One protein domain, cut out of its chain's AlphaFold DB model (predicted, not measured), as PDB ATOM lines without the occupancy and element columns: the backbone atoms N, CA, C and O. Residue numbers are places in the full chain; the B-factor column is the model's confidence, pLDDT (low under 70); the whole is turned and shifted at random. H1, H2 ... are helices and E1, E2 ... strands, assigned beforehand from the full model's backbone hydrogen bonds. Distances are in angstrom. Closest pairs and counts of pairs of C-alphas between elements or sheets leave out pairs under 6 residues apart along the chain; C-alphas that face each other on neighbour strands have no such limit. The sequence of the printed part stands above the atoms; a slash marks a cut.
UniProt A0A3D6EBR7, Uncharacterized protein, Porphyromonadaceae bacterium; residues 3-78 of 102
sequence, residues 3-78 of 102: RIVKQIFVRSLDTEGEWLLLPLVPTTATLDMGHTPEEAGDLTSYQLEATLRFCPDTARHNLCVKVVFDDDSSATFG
ATOM      1  N   ARG A   3      -8.680  36.131 -46.186       81.00
ATOM      2  CA  ARG A   3      -9.357  34.941 -46.735       81.00
ATOM      3  C   ARG A   3      -9.771  33.977 -45.621       81.00
ATOM      4  O   ARG A   3      -9.033  33.793 -44.654       81.00
ATOM      5  N   ILE A   4     -10.938  33.346 -45.784       84.12
ATOM      6  CA  ILE A   4     -11.456  32.324 -44.861       84.12
ATOM      7  C   ILE A   4     -10.777  30.989 -45.161       84.12
ATOM      8  O   ILE A   4     -10.741  30.539 -46.310       84.12
ATOM      9  N   VAL A   5     -10.251  30.358 -44.116       85.31
ATOM     10  CA  VAL A   5      -9.535  29.090 -44.216       85.31
ATOM     11  C   VAL A   5     -10.457  27.931 -43.844       85.31
ATOM     12  O   VAL A   5     -11.054  27.905 -42.769       85.31
ATOM     13  N   LYS A   6     -10.537  26.943 -44.738       86.88
ATOM     14  CA  LYS A   6     -11.316  25.712 -44.571       86.88
ATOM     15  C   LYS A   6     -10.498  24.631 -43.870       86.88
ATOM     16  O   LYS A   6     -10.978  24.007 -42.927       86.88
ATOM     17  N   GLN A   7      -9.264  24.401 -44.324       90.06
ATOM     18  CA  GLN A   7      -8.356  23.389 -43.772       90.06
ATOM     19  C   GLN A   7      -6.901  23.856 -43.829       90.06
ATOM     20  O   GLN A   7      -6.509  24.581 -44.741       90.06
ATOM     21  N   ILE A   8      -6.085  23.401 -42.879       89.25
ATOM     22  CA  ILE A   8      -4.640  23.645 -42.860       89.25
ATOM     23  C   ILE A   8      -3.945  22.303 -42.702       89.25
ATOM     24  O   ILE A   8      -4.185  21.578 -41.740       89.25
ATOM     25  N   PHE A   9      -3.071  21.989 -43.643       90.81
ATOM     26  CA  PHE A   9      -2.190  20.839 -43.602       90.81
ATOM     27  C   PHE A   9      -0.773  21.315 -43.316       90.81
ATOM     28  O   PHE A   9      -0.339  22.345 -43.829       90.81
ATOM     29  N   VAL A  10      -0.038  20.549 -42.528       89.94
ATOM     30  CA  VAL A  10       1.366  20.807 -42.224       89.94
ATOM     31  C   VAL A  10       2.189  19.576 -42.530       89.94
ATOM     32  O   VAL A  10       1.748  18.446 -42.334       89.94
ATOM     33  N   ARG A  11       3.402  19.798 -43.004       90.00
ATOM     34  CA  ARG A  11       4.402  18.763 -43.212       90.00
ATOM     35  C   ARG A  11       5.694  19.228 -42.570       90.00
ATOM     36  O   ARG A  11       6.138  20.343 -42.836       90.00
ATOM     37  N   SER A  12       6.283  18.389 -41.726       87.25
ATOM     38  CA  SER A  12       7.608  18.668 -41.176       87.25
ATOM     39  C   SER A  12       8.658  18.579 -42.277       87.25
ATOM     40  O   SER A  12       8.603  17.684 -43.115       87.25
ATOM     41  N   LEU A  13       9.592  19.524 -42.267       85.94
ATOM     42  CA  LEU A  13      10.799  19.511 -43.090       85.94
ATOM     43  C   LEU A  13      11.972  18.846 -42.355       85.94
ATOM     44  O   LEU A  13      12.901  18.366 -42.987       85.94
ATOM     45  N   ASP A  14      11.904  18.760 -41.023       82.50
ATOM     46  CA  ASP A  14      12.938  18.127 -40.191       82.50
ATOM     47  C   ASP A  14      12.837  16.590 -40.183       82.50
ATOM     48  O   ASP A  14      13.762  15.895 -39.764       82.50
ATOM     49  N   THR A  15      11.699  16.044 -40.615       76.44
ATOM     50  CA  THR A  15      11.437  14.601 -40.688       76.44
ATOM     51  C   THR A  15      10.740  14.265 -41.998       76.44
ATOM     52  O   THR A  15       9.877  15.017 -42.448       76.44
ATOM     53  N   GLU A  16      11.067  13.120 -42.606       70.50
ATOM     54  CA  GLU A  16      10.293  12.604 -43.738       70.50
ATOM     55  C   GLU A  16       8.891  12.214 -43.253       70.50
ATOM     56  O   GLU A  16       8.667  11.131 -42.716       70.50
ATOM     57  N   GLY A  17       7.950  13.148 -43.387       70.44
ATOM     58  CA  GLY A  17       6.566  12.981 -42.960       70.44
ATOM     59  C   GLY A  17       5.569  13.191 -44.091       70.44
ATOM     60  O   GLY A  17       5.858  13.855 -45.091       70.44
ATOM     61  N   GLU A  18       4.373  12.640 -43.912       83.62
ATOM     62  CA  GLU A  18       3.209  12.936 -44.744       83.62
ATOM     63  C   GLU A  18       2.565  14.274 -44.346       83.62
ATOM     64  O   GLU A  18       2.876  14.866 -43.309       83.62
ATOM     65  N   TRP A  19       1.654  14.763 -45.188       88.81
ATOM     66  CA  TRP A  19       0.832  15.922 -44.859       88.81
ATOM     67  C   TRP A  19      -0.141  15.581 -43.730       88.81
ATOM     68  O   TRP A  19      -1.021  14.737 -43.888       88.81
ATOM     69  N   LEU A  20      -0.017  16.286 -42.611       89.81
ATOM     70  CA  LEU A  20      -0.872  16.141 -41.444       89.81
ATOM     71  C   LEU A  20      -1.903  17.268 -41.402       89.81
ATOM     72  O   LEU A  20      -1.556  18.444 -41.479       89.81
ATOM     73  N   LEU A  21      -3.180  16.918 -41.263       89.88
ATOM     74  CA  LEU A  21      -4.256  17.893 -41.091       89.88
ATOM     75  C   LEU A  21      -4.224  18.463 -39.667       89.88
ATOM     76  O   LEU A  21      -4.317  17.712 -38.695       89.88
ATOM     77  N   LEU A  22      -4.140  19.788 -39.538       88.00
ATOM     78  CA  LEU A  22      -4.269  20.445 -38.243       88.00
ATOM     79  C   LEU A  22      -5.722  20.366 -37.744       88.00
ATOM     80  O   LEU A  22      -6.654  20.622 -38.513       88.00
ATOM     81  N   PRO A  23      -5.941  20.050 -36.454       87.38
ATOM     82  CA  PRO A  23      -7.271  19.892 -35.875       87.38
ATOM     83  C   PRO A  23      -7.903  21.259 -35.582       87.38
ATOM     84  O   PRO A  23      -8.015  21.681 -34.431       87.38
ATOM     85  N   LEU A  24      -8.303  21.969 -36.631       85.56
ATOM     86  CA  LEU A  24      -8.867  23.312 -36.533       85.56
ATOM     87  C   LEU A  24     -10.242  23.309 -35.865       85.56
ATOM     88  O   LEU A  24     -11.078  22.427 -36.094       85.56
ATOM     89  N   VAL A  25     -10.504  24.338 -35.066       83.19
ATOM     90  CA  VAL A  25     -11.869  24.710 -34.703       83.19
ATOM     91  C   VAL A  25     -12.488  25.382 -35.936       83.19
ATOM     92  O   VAL A  25     -11.917  26.354 -36.441       83.19
ATOM     93  N   PRO A  26     -13.622  24.880 -36.460       76.94
ATOM     94  CA  PRO A  26     -14.243  25.444 -37.655       76.94
ATOM     95  C   PRO A  26     -14.447  26.957 -37.542       76.94
ATOM     96  O   PRO A  26     -14.734  27.457 -36.458       76.94
ATOM     97  N   THR A  27     -14.328  27.682 -38.658       75.94
ATOM     98  CA  THR A  27     -14.567  29.140 -38.777       75.94
ATOM     99  C   THR A  27     -13.622  30.067 -37.998       75.94
ATOM    100  O   THR A  27     -13.733  31.280 -38.128       75.94
ATOM    101  N   THR A  28     -12.661  29.530 -37.242       81.00
ATOM    102  CA  THR A  28     -11.696  30.342 -36.468       81.00
ATOM    103  C   THR A  28     -10.434  30.710 -37.241       81.00
ATOM    104  O   THR A  28      -9.623  31.484 -36.744       81.00
ATOM    105  N   ALA A  29     -10.240  30.128 -38.426       81.38
ATOM    106  CA  ALA A  29      -9.009  30.262 -39.182       81.38
ATOM    107  C   ALA A  29      -9.114  31.367 -40.245       81.38
ATOM    108  O   ALA A  29      -9.958  31.308 -41.148       81.38
ATOM    109  N   THR A  30      -8.229  32.355 -40.159       82.44
ATOM    110  CA  THR A  30      -8.117  33.481 -41.088       82.44
ATOM    111  C   THR A  30      -6.686  33.594 -41.595       82.44
ATOM    112  O   THR A  30      -5.722  33.300 -40.891       82.44
ATOM    113  N   LEU A  31      -6.542  34.008 -42.852       82.19
ATOM    114  CA  LEU A  31      -5.244  34.316 -43.439       82.19
ATOM    115  C   LEU A  31      -5.271  35.740 -43.976       82.19
ATOM    116  O   LEU A  31      -6.062  36.033 -44.878       82.19
ATOM    117  N   ASP A  32      -4.406  36.599 -43.443       82.38
ATOM    118  CA  ASP A  32      -4.121  37.908 -44.019       82.38
ATOM    119  C   ASP A  32      -2.806  37.877 -44.796       82.38
ATOM    120  O   ASP A  32      -1.817  37.264 -44.391       82.38
ATOM    121  N   MET A  33      -2.828  38.529 -45.951       78.25
ATOM    122  CA  MET A  33      -1.686  38.673 -46.843       78.25
ATOM    123  C   MET A  33      -1.416  40.154 -47.062       78.25
ATOM    124  O   MET A  33      -2.301  40.883 -47.537       78.25
ATOM    125  N   GLY A  34      -0.199  40.575 -46.730       76.38
ATOM    126  CA  GLY A  34       0.318  41.915 -46.960       76.38
ATOM    127  C   GLY A  34       1.402  41.906 -48.031       76.38
ATOM    128  O   GLY A  34       2.196  40.974 -48.121       76.38
ATOM    129  N   HIS A  35       1.444  42.960 -48.838       74.50
ATOM    130  CA  HIS A  35       2.552  43.223 -49.751       74.50
ATOM    131  C   HIS A  35       3.133  44.582 -49.385       74.50
ATOM    132  O   HIS A  35       2.430  45.592 -49.458       74.50
ATOM    133  N   THR A  36       4.398  44.595 -48.983       75.06
ATOM    134  CA  THR A  36       5.131  45.814 -48.660       75.06
ATOM    135  C   THR A  36       6.278  45.955 -49.654       75.06
ATOM    136  O   THR A  36       7.176  45.115 -49.652       75.06
ATOM    137  N   PRO A  37       6.270  46.983 -50.516       68.06
ATOM    138  CA  PRO A  37       7.403  47.250 -51.388       68.06
ATOM    139  C   PRO A  37       8.578  47.784 -50.555       68.06
ATOM    140  O   PRO A  37       8.436  48.784 -49.848       68.06
ATOM    141  N   GLU A  38       9.735  47.131 -50.639       77.94
ATOM    142  CA  GLU A  38      10.991  47.552 -50.011       77.94
ATOM    143  C   GLU A  38      12.071  47.850 -51.067       77.94
ATOM    144  O   GLU A  38      11.959  47.464 -52.231       77.94
ATOM    145  N   GLU A  39      13.157  48.530 -50.674       67.94
ATOM    146  CA  GLU A  39      14.247  48.902 -51.598       67.94
ATOM    147  C   GLU A  39      14.933  47.689 -52.261       67.94
ATOM    148  O   GLU A  39      15.523  47.826 -53.333       67.94
ATOM    149  N   ALA A  40      14.837  46.500 -51.656       73.12
ATOM    150  CA  ALA A  40      15.398  45.250 -52.169       73.12
ATOM    151  C   ALA A  40      14.397  44.387 -52.973       73.12
ATOM    152  O   ALA A  40      14.790  43.346 -53.501       73.12
ATOM    153  N   GLY A  41      13.126  44.798 -53.074       73.06
ATOM    154  CA  GLY A  41      12.048  44.050 -53.733       73.06
ATOM    155  C   GLY A  41      10.731  44.067 -52.948       73.06
ATOM    156  O   GLY A  41      10.602  44.750 -51.938       73.06
ATOM    157  N   ASP A  42       9.738  43.302 -53.406       69.62
ATOM    158  CA  ASP A  42       8.443  43.189 -52.726       69.62
ATOM    159  C   ASP A  42       8.495  42.154 -51.593       69.62
ATOM    160  O   ASP A  42       8.657  40.952 -51.830       69.62
ATOM    161  N   LEU A  43       8.301  42.602 -50.351       73.88
ATOM    162  CA  LEU A  43       8.138  41.724 -49.200       73.88
ATOM    163  C   LEU A  43       6.671  41.308 -49.090       73.88
ATOM    164  O   LEU A  43       5.792  42.126 -48.818       73.88
ATOM    165  N   THR A  44       6.397  40.020 -49.278       70.88
ATOM    166  CA  THR A  44       5.059  39.472 -49.028       70.88
ATOM    167  C   THR A  44       4.999  38.871 -47.630       70.88
ATOM    168  O   THR A  44       5.730  37.926 -47.328       70.88
ATOM    169  N   SER A  45       4.130  39.413 -46.779       74.38
ATOM    170  CA  SER A  45       3.866  38.923 -45.428       74.38
ATOM    171  C   SER A  45       2.584  38.093 -45.392       74.38
ATOM    172  O   SER A  45       1.588  38.418 -46.038       74.38
ATOM    173  N   TYR A  46       2.609  37.009 -44.620       78.31
ATOM    174  CA  TYR A  46       1.472  36.111 -44.430       78.31
ATOM    175  C   TYR A  46       1.230  35.935 -42.934       78.31
ATOM    176  O   TYR A  46       2.132  35.506 -42.215       78.31
ATOM    177  N   GLN A  47       0.021  36.240 -42.473       80.31
ATOM    178  CA  GLN A  47      -0.395  36.073 -41.084       80.31
ATOM    179  C   GLN A  47      -1.578  35.110 -41.033       80.31
ATOM    180  O   GLN A  47      -2.684  35.440 -41.456       80.31
ATOM    181  N   LEU A  48      -1.307  33.890 -40.568       82.00
ATOM    182  CA  LEU A  48      -2.286  32.818 -40.414       82.00
ATOM    183  C   LEU A  48      -2.662  32.708 -38.939       82.00
ATOM    184  O   LEU A  48      -1.844  32.283 -38.125       82.00
ATOM    185  N   GLU A  49      -3.898  33.051 -38.613       83.00
ATOM    186  CA  GLU A  49      -4.440  32.912 -37.266       83.00
ATOM    187  C   GLU A  49      -5.476  31.800 -37.268       83.00
ATOM    188  O   GLU A  49      -6.330  31.742 -38.149       83.00
ATOM    189  N   ALA A  50      -5.393  30.879 -36.311       82.19
ATOM    190  CA  ALA A  50      -6.362  29.803 -36.179       82.19
ATOM    191  C   ALA A  50      -6.406  29.254 -34.756       82.19
ATOM    192  O   ALA A  50      -5.393  29.204 -34.059       82.19
ATOM    193  N   THR A  51      -7.573  28.758 -34.344       83.81
ATOM    194  CA  THR A  51      -7.711  28.009 -33.094       83.81
ATOM    195  C   THR A  51      -7.623  26.512 -33.372       83.81
ATOM    196  O   THR A  51      -8.346  25.970 -34.211       83.81
ATOM    197  N   LEU A  52      -6.743  25.821 -32.648       83.50
ATOM    198  CA  LEU A  52      -6.580  24.370 -32.722       83.50
ATOM    199  C   LEU A  52      -7.260  23.695 -31.530       83.50
ATOM    200  O   LEU A  52      -7.145  24.162 -30.401       83.50
ATOM    201  N   ARG A  53      -7.919  22.555 -31.765       83.81
ATOM    202  CA  ARG A  53      -8.487  21.708 -30.698       83.81
ATOM    203  C   ARG A  53      -7.403  21.104 -29.808       83.81
ATOM    204  O   ARG A  53      -7.618  20.888 -28.624       83.81
ATOM    205  N   PHE A  54      -6.258  20.790 -30.403       81.31
ATOM    206  CA  PHE A  54      -5.046  20.350 -29.725       81.31
ATOM    207  C   PHE A  54      -3.837  20.696 -30.594       81.31
ATOM    208  O   PHE A  54      -3.947  20.803 -31.816       81.31
ATOM    209  N   CYS A  55      -2.675  20.867 -29.970       80.19
ATOM    210  CA  CYS A  55      -1.433  21.138 -30.679       80.19
ATOM    211  C   CYS A  55      -0.714  19.814 -31.001       80.19
ATOM    212  O   CYS A  55      -0.252  19.162 -30.062       80.19
ATOM    213  N   PRO A  56      -0.591  19.397 -32.276       81.56
ATOM    214  CA  PRO A  56       0.245  18.252 -32.629       81.56
ATOM    215  C   PRO A  56       1.733  18.600 -32.464       81.56
ATOM    216  O   PRO A  56       2.129  19.739 -32.705       81.56
ATOM    217  N   ASP A  57       2.575  17.625 -32.111       81.56
ATOM    218  CA  ASP A  57       4.016  17.860 -31.911       81.56
ATOM    219  C   ASP A  57       4.714  18.377 -33.176       81.56
ATOM    220  O   ASP A  57       5.612  19.213 -33.092       81.56
ATOM    221  N   THR A  58       4.232  17.966 -34.355       80.25
ATOM    222  CA  THR A  58       4.706  18.435 -35.664       80.25
ATOM    223  C   THR A  58       4.655  19.957 -35.791       80.25
ATOM    224  O   THR A  58       5.479  20.528 -36.495       80.25
ATOM    225  N   ALA A  59       3.743  20.634 -35.084       74.75
ATOM    226  CA  ALA A  59       3.613  22.089 -35.128       74.75
ATOM    227  C   ALA A  59       4.848  22.837 -34.573       74.75
ATOM    228  O   ALA A  59       4.977  24.036 -34.798       74.75
ATOM    229  N   ARG A  60       5.755  22.141 -33.868       77.00
ATOM    230  CA  ARG A  60       7.001  22.702 -33.314       77.00
ATOM    231  C   ARG A  60       8.214  22.589 -34.246       77.00
ATOM    232  O   ARG A  60       9.280  23.093 -33.903       77.00
ATOM    233  N   HIS A  61       8.084  21.895 -35.374       82.38
ATOM    234  CA  HIS A  61       9.172  21.685 -36.332       82.38
ATOM    235  C   HIS A  61       9.277  22.843 -37.337       82.38
ATOM    236  O   HIS A  61       8.437  23.742 -37.361       82.38
ATOM    237  N   ASN A  62      10.288  22.806 -38.201       83.75
ATOM    238  CA  ASN A  62      10.268  23.548 -39.455       83.75
ATOM    239  C   ASN A  62       9.203  22.942 -40.370       83.75
ATOM    240  O   ASN A  62       9.175  21.722 -40.572       83.75
ATOM    241  N   LEU A  63       8.309  23.775 -40.903       85.69
ATOM    242  CA  LEU A  63       7.116  23.307 -41.600       85.69
ATOM    243  C   LEU A  63       7.018  23.825 -43.029       85.69
ATOM    244  O   LEU A  63       7.350  24.970 -43.337       85.69
ATOM    245  N   CYS A  64       6.434  22.982 -43.871       88.06
ATOM    246  CA  CYS A  64       5.693  23.392 -45.048       88.06
ATOM    247  C   CYS A  64       4.199  23.356 -44.698       88.06
ATOM    248  O   CYS A  64       3.700  22.369 -44.153       88.06
ATOM    249  N   VAL A  65       3.481  24.440 -44.973       88.50
ATOM    250  CA  VAL A  65       2.073  24.631 -44.616       88.50
ATOM    251  C   VAL A  65       1.257  24.749 -45.890       88.50
ATOM    252  O   VAL A  65       1.529  25.594 -46.734       88.50
ATOM    253  N   LYS A  66       0.218  23.934 -46.036       90.88
ATOM    254  CA  LYS A  66      -0.755  24.033 -47.121       90.88
ATOM    255  C   LYS A  66      -2.096  24.459 -46.549       90.88
ATOM    256  O   LYS A  66      -2.693  23.750 -45.748       90.88
ATOM    257  N   VAL A  67      -2.583  25.602 -47.000       90.12
ATOM    258  CA  VAL A  67      -3.870  26.171 -46.610       90.12
ATOM    259  C   VAL A  67      -4.868  25.914 -47.730       90.12
ATOM    260  O   VAL A  67      -4.576  26.193 -48.892       90.12
ATOM    261  N   VAL A  68      -6.031  25.370 -47.387       90.88
ATOM    262  CA  VAL A  68      -7.186  25.224 -48.277       90.88
ATOM    263  C   VAL A  68      -8.225  26.249 -47.851       90.88
ATOM    264  O   VAL A  68      -8.604  26.307 -46.677       90.88
ATOM    265  N   PHE A  69      -8.663  27.067 -48.795       89.69
ATOM    266  CA  PHE A  69      -9.645  28.123 -48.587       89.69
ATOM    267  C   PHE A  69     -11.070  27.606 -48.815       89.69
ATOM    268  O   PHE A  69     -11.279  26.491 -49.292       89.69
ATOM    269  N   ASP A  70     -12.060  28.415 -48.441       87.50
ATOM    270  CA  ASP A  70     -13.480  28.066 -48.590       87.50
ATOM    271  C   ASP A  70     -13.908  27.863 -50.059       87.50
ATOM    272  O   ASP A  70     -14.753  27.022 -50.347       87.50
ATOM    273  N   ASP A  71     -13.247  28.550 -50.997       88.94
ATOM    274  CA  ASP A  71     -13.445  28.420 -52.449       88.94
ATOM    275  C   ASP A  71     -12.727  27.200 -53.071       88.94
ATOM    276  O   ASP A  71     -12.572  27.126 -54.290       88.94
ATOM    277  N   ASP A  72     -12.247  26.267 -52.238       87.62
ATOM    278  CA  ASP A  72     -11.427  25.100 -52.595       87.62
ATOM    279  C   ASP A  72     -10.095  25.435 -53.298       87.62
ATOM    280  O   ASP A  72      -9.355  24.532 -53.708       87.62
ATOM    281  N   SER A  73      -9.718  26.716 -53.380       91.31
ATOM    282  CA  SER A  73      -8.357  27.085 -53.761       91.31
ATOM    283  C   SER A  73      -7.385  26.711 -52.642       91.31
ATOM    284  O   SER A  73      -7.742  26.621 -51.465       91.31
ATOM    285  N   SER A  74      -6.125  26.464 -52.999       90.88
ATOM    286  CA  SER A  74      -5.097  26.143 -52.011       90.88
ATOM    287  C   SER A  74      -3.823  26.928 -52.249       90.88
ATOM    288  O   SER A  74      -3.424  27.118 -53.396       90.88
ATOM    289  N   ALA A  75      -3.166  27.314 -51.163       88.69
ATOM    290  CA  ALA A  75      -1.844  27.917 -51.175       88.69
ATOM    291  C   ALA A  75      -0.886  27.086 -50.321       88.69
ATOM    292  O   ALA A  75      -1.283  26.508 -49.308       88.69
ATOM    293  N   THR A  76       0.375  27.020 -50.734       89.56
ATOM    294  CA  THR A  76       1.432  26.338 -49.989       89.56
ATOM    295  C   THR A  76       2.515  27.342 -49.632       89.56
ATOM    296  O   THR A  76       2.955  28.114 -50.479       89.56
ATOM    297  N   PHE A  77       2.918  27.322 -48.370       86.06
ATOM    298  CA  PHE A  77       3.880  28.220 -47.757       86.06
ATOM    299  C   PHE A  77       4.990  27.399 -47.116       86.06
ATOM    300  O   PHE A  77       4.737  26.343 -46.537       86.06
ATOM    301  N   GLY A  78       6.213  27.904 -47.179       81.69
ATOM    302  CA  GLY A  78       7.374  27.215 -46.635       81.69
ATOM    303  C   GLY A  78       8.055  26.313 -47.653       81.69
ATOM    304  O   GLY A  78       7.412  25.555 -48.379       81.69
TER     305      GLY A  78
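AT A GLANCE: This is residues 3 to 78 of the 102 residues of an uncharacterized protein of Porphyromonadaceae bacterium (UniProt A0A3D6EBR7). The main picture is a single five-stranded sheet, curled like part of a barrel, in which E1, E4 and E5 run side by side and the long hairpin of E2 and E3 reaches away from them as an arm, its tip at residues 37 to 42 sticking out. The short helix H1 only grazes the sheet, and in the long link from E1 to E2, residues 20 to 21 pair back on residues 9 to 10 of E1. The printed part has 76 residues, with one named helix and five named strands in the order E1 E2 E3 H1 E4 E5; the sheet's order is E3 E2 E1 E4 E5, antiparallel throughout, and the class is mostly strand. The whole is only just compact, close to loose, with a radius of gyration of the C-alphas of 13.5 A and spans of 39 by 30 by 19 A.

IN THESE COORDINATES: Find C-alpha 3 at (-9.357, 34.941, -46.735); from there E1, residues 3 to 12, runs 24.2 A and bends by 76 degrees at residue 6. E2, residues 30 to 38, runs 25.4 A to C-alpha 38 at (10.991, 47.552, -50.011). E3, residues 41 to 49, comes next and measures 25.8 A. H1 is residues 57 to 60. E4, residues 63 to 69, is 18.8 A long, and E5, residues 74 to 77, ends at C-alpha 77 at (3.880, 28.220, -47.757).

HOW THE PARTS SIT: Begin with E1, whose pairing is staggered: its residues 3 to 4 pair with E2 and its residues 5 to 12 with E4. Beside E2, look for N 3 and O 31, 2.9 A apart and within hydrogen-bond range. E1, E2 and E3 form a meander, each strand the antiparallel neighbour of the one before. In the hairpin of E2 and E3, at 162 degrees between directions, N 34 and O 45 are 2.9 A apart. E4 is antiparallel to E1 at 154 degrees, with N 9 and O 66 2.8 A apart. E4 and E5 form a hairpin at 159 degrees, with N 67 and O 75 2.8 A apart. E3 and E5 are the edge strands, and they are apart. H1 is on the sheet but only grazes it; its closest C-alpha pair with E1 is Ser 12 and Thr 58, 6.2 A. H1 is too short for an O i to N i+4 pair, and its one O i to N i+3 pair is within range.

THE WHOLE: The two C-alphas farthest apart are those of Glu 39 and Arg 53, 41.1 A. The printed part has no cut. The link from E1 to E2, residues 13 to 29, is long. The mean pLDDT of the printed part is 82.5; look at residues 37, 39 and 42 for values under 70.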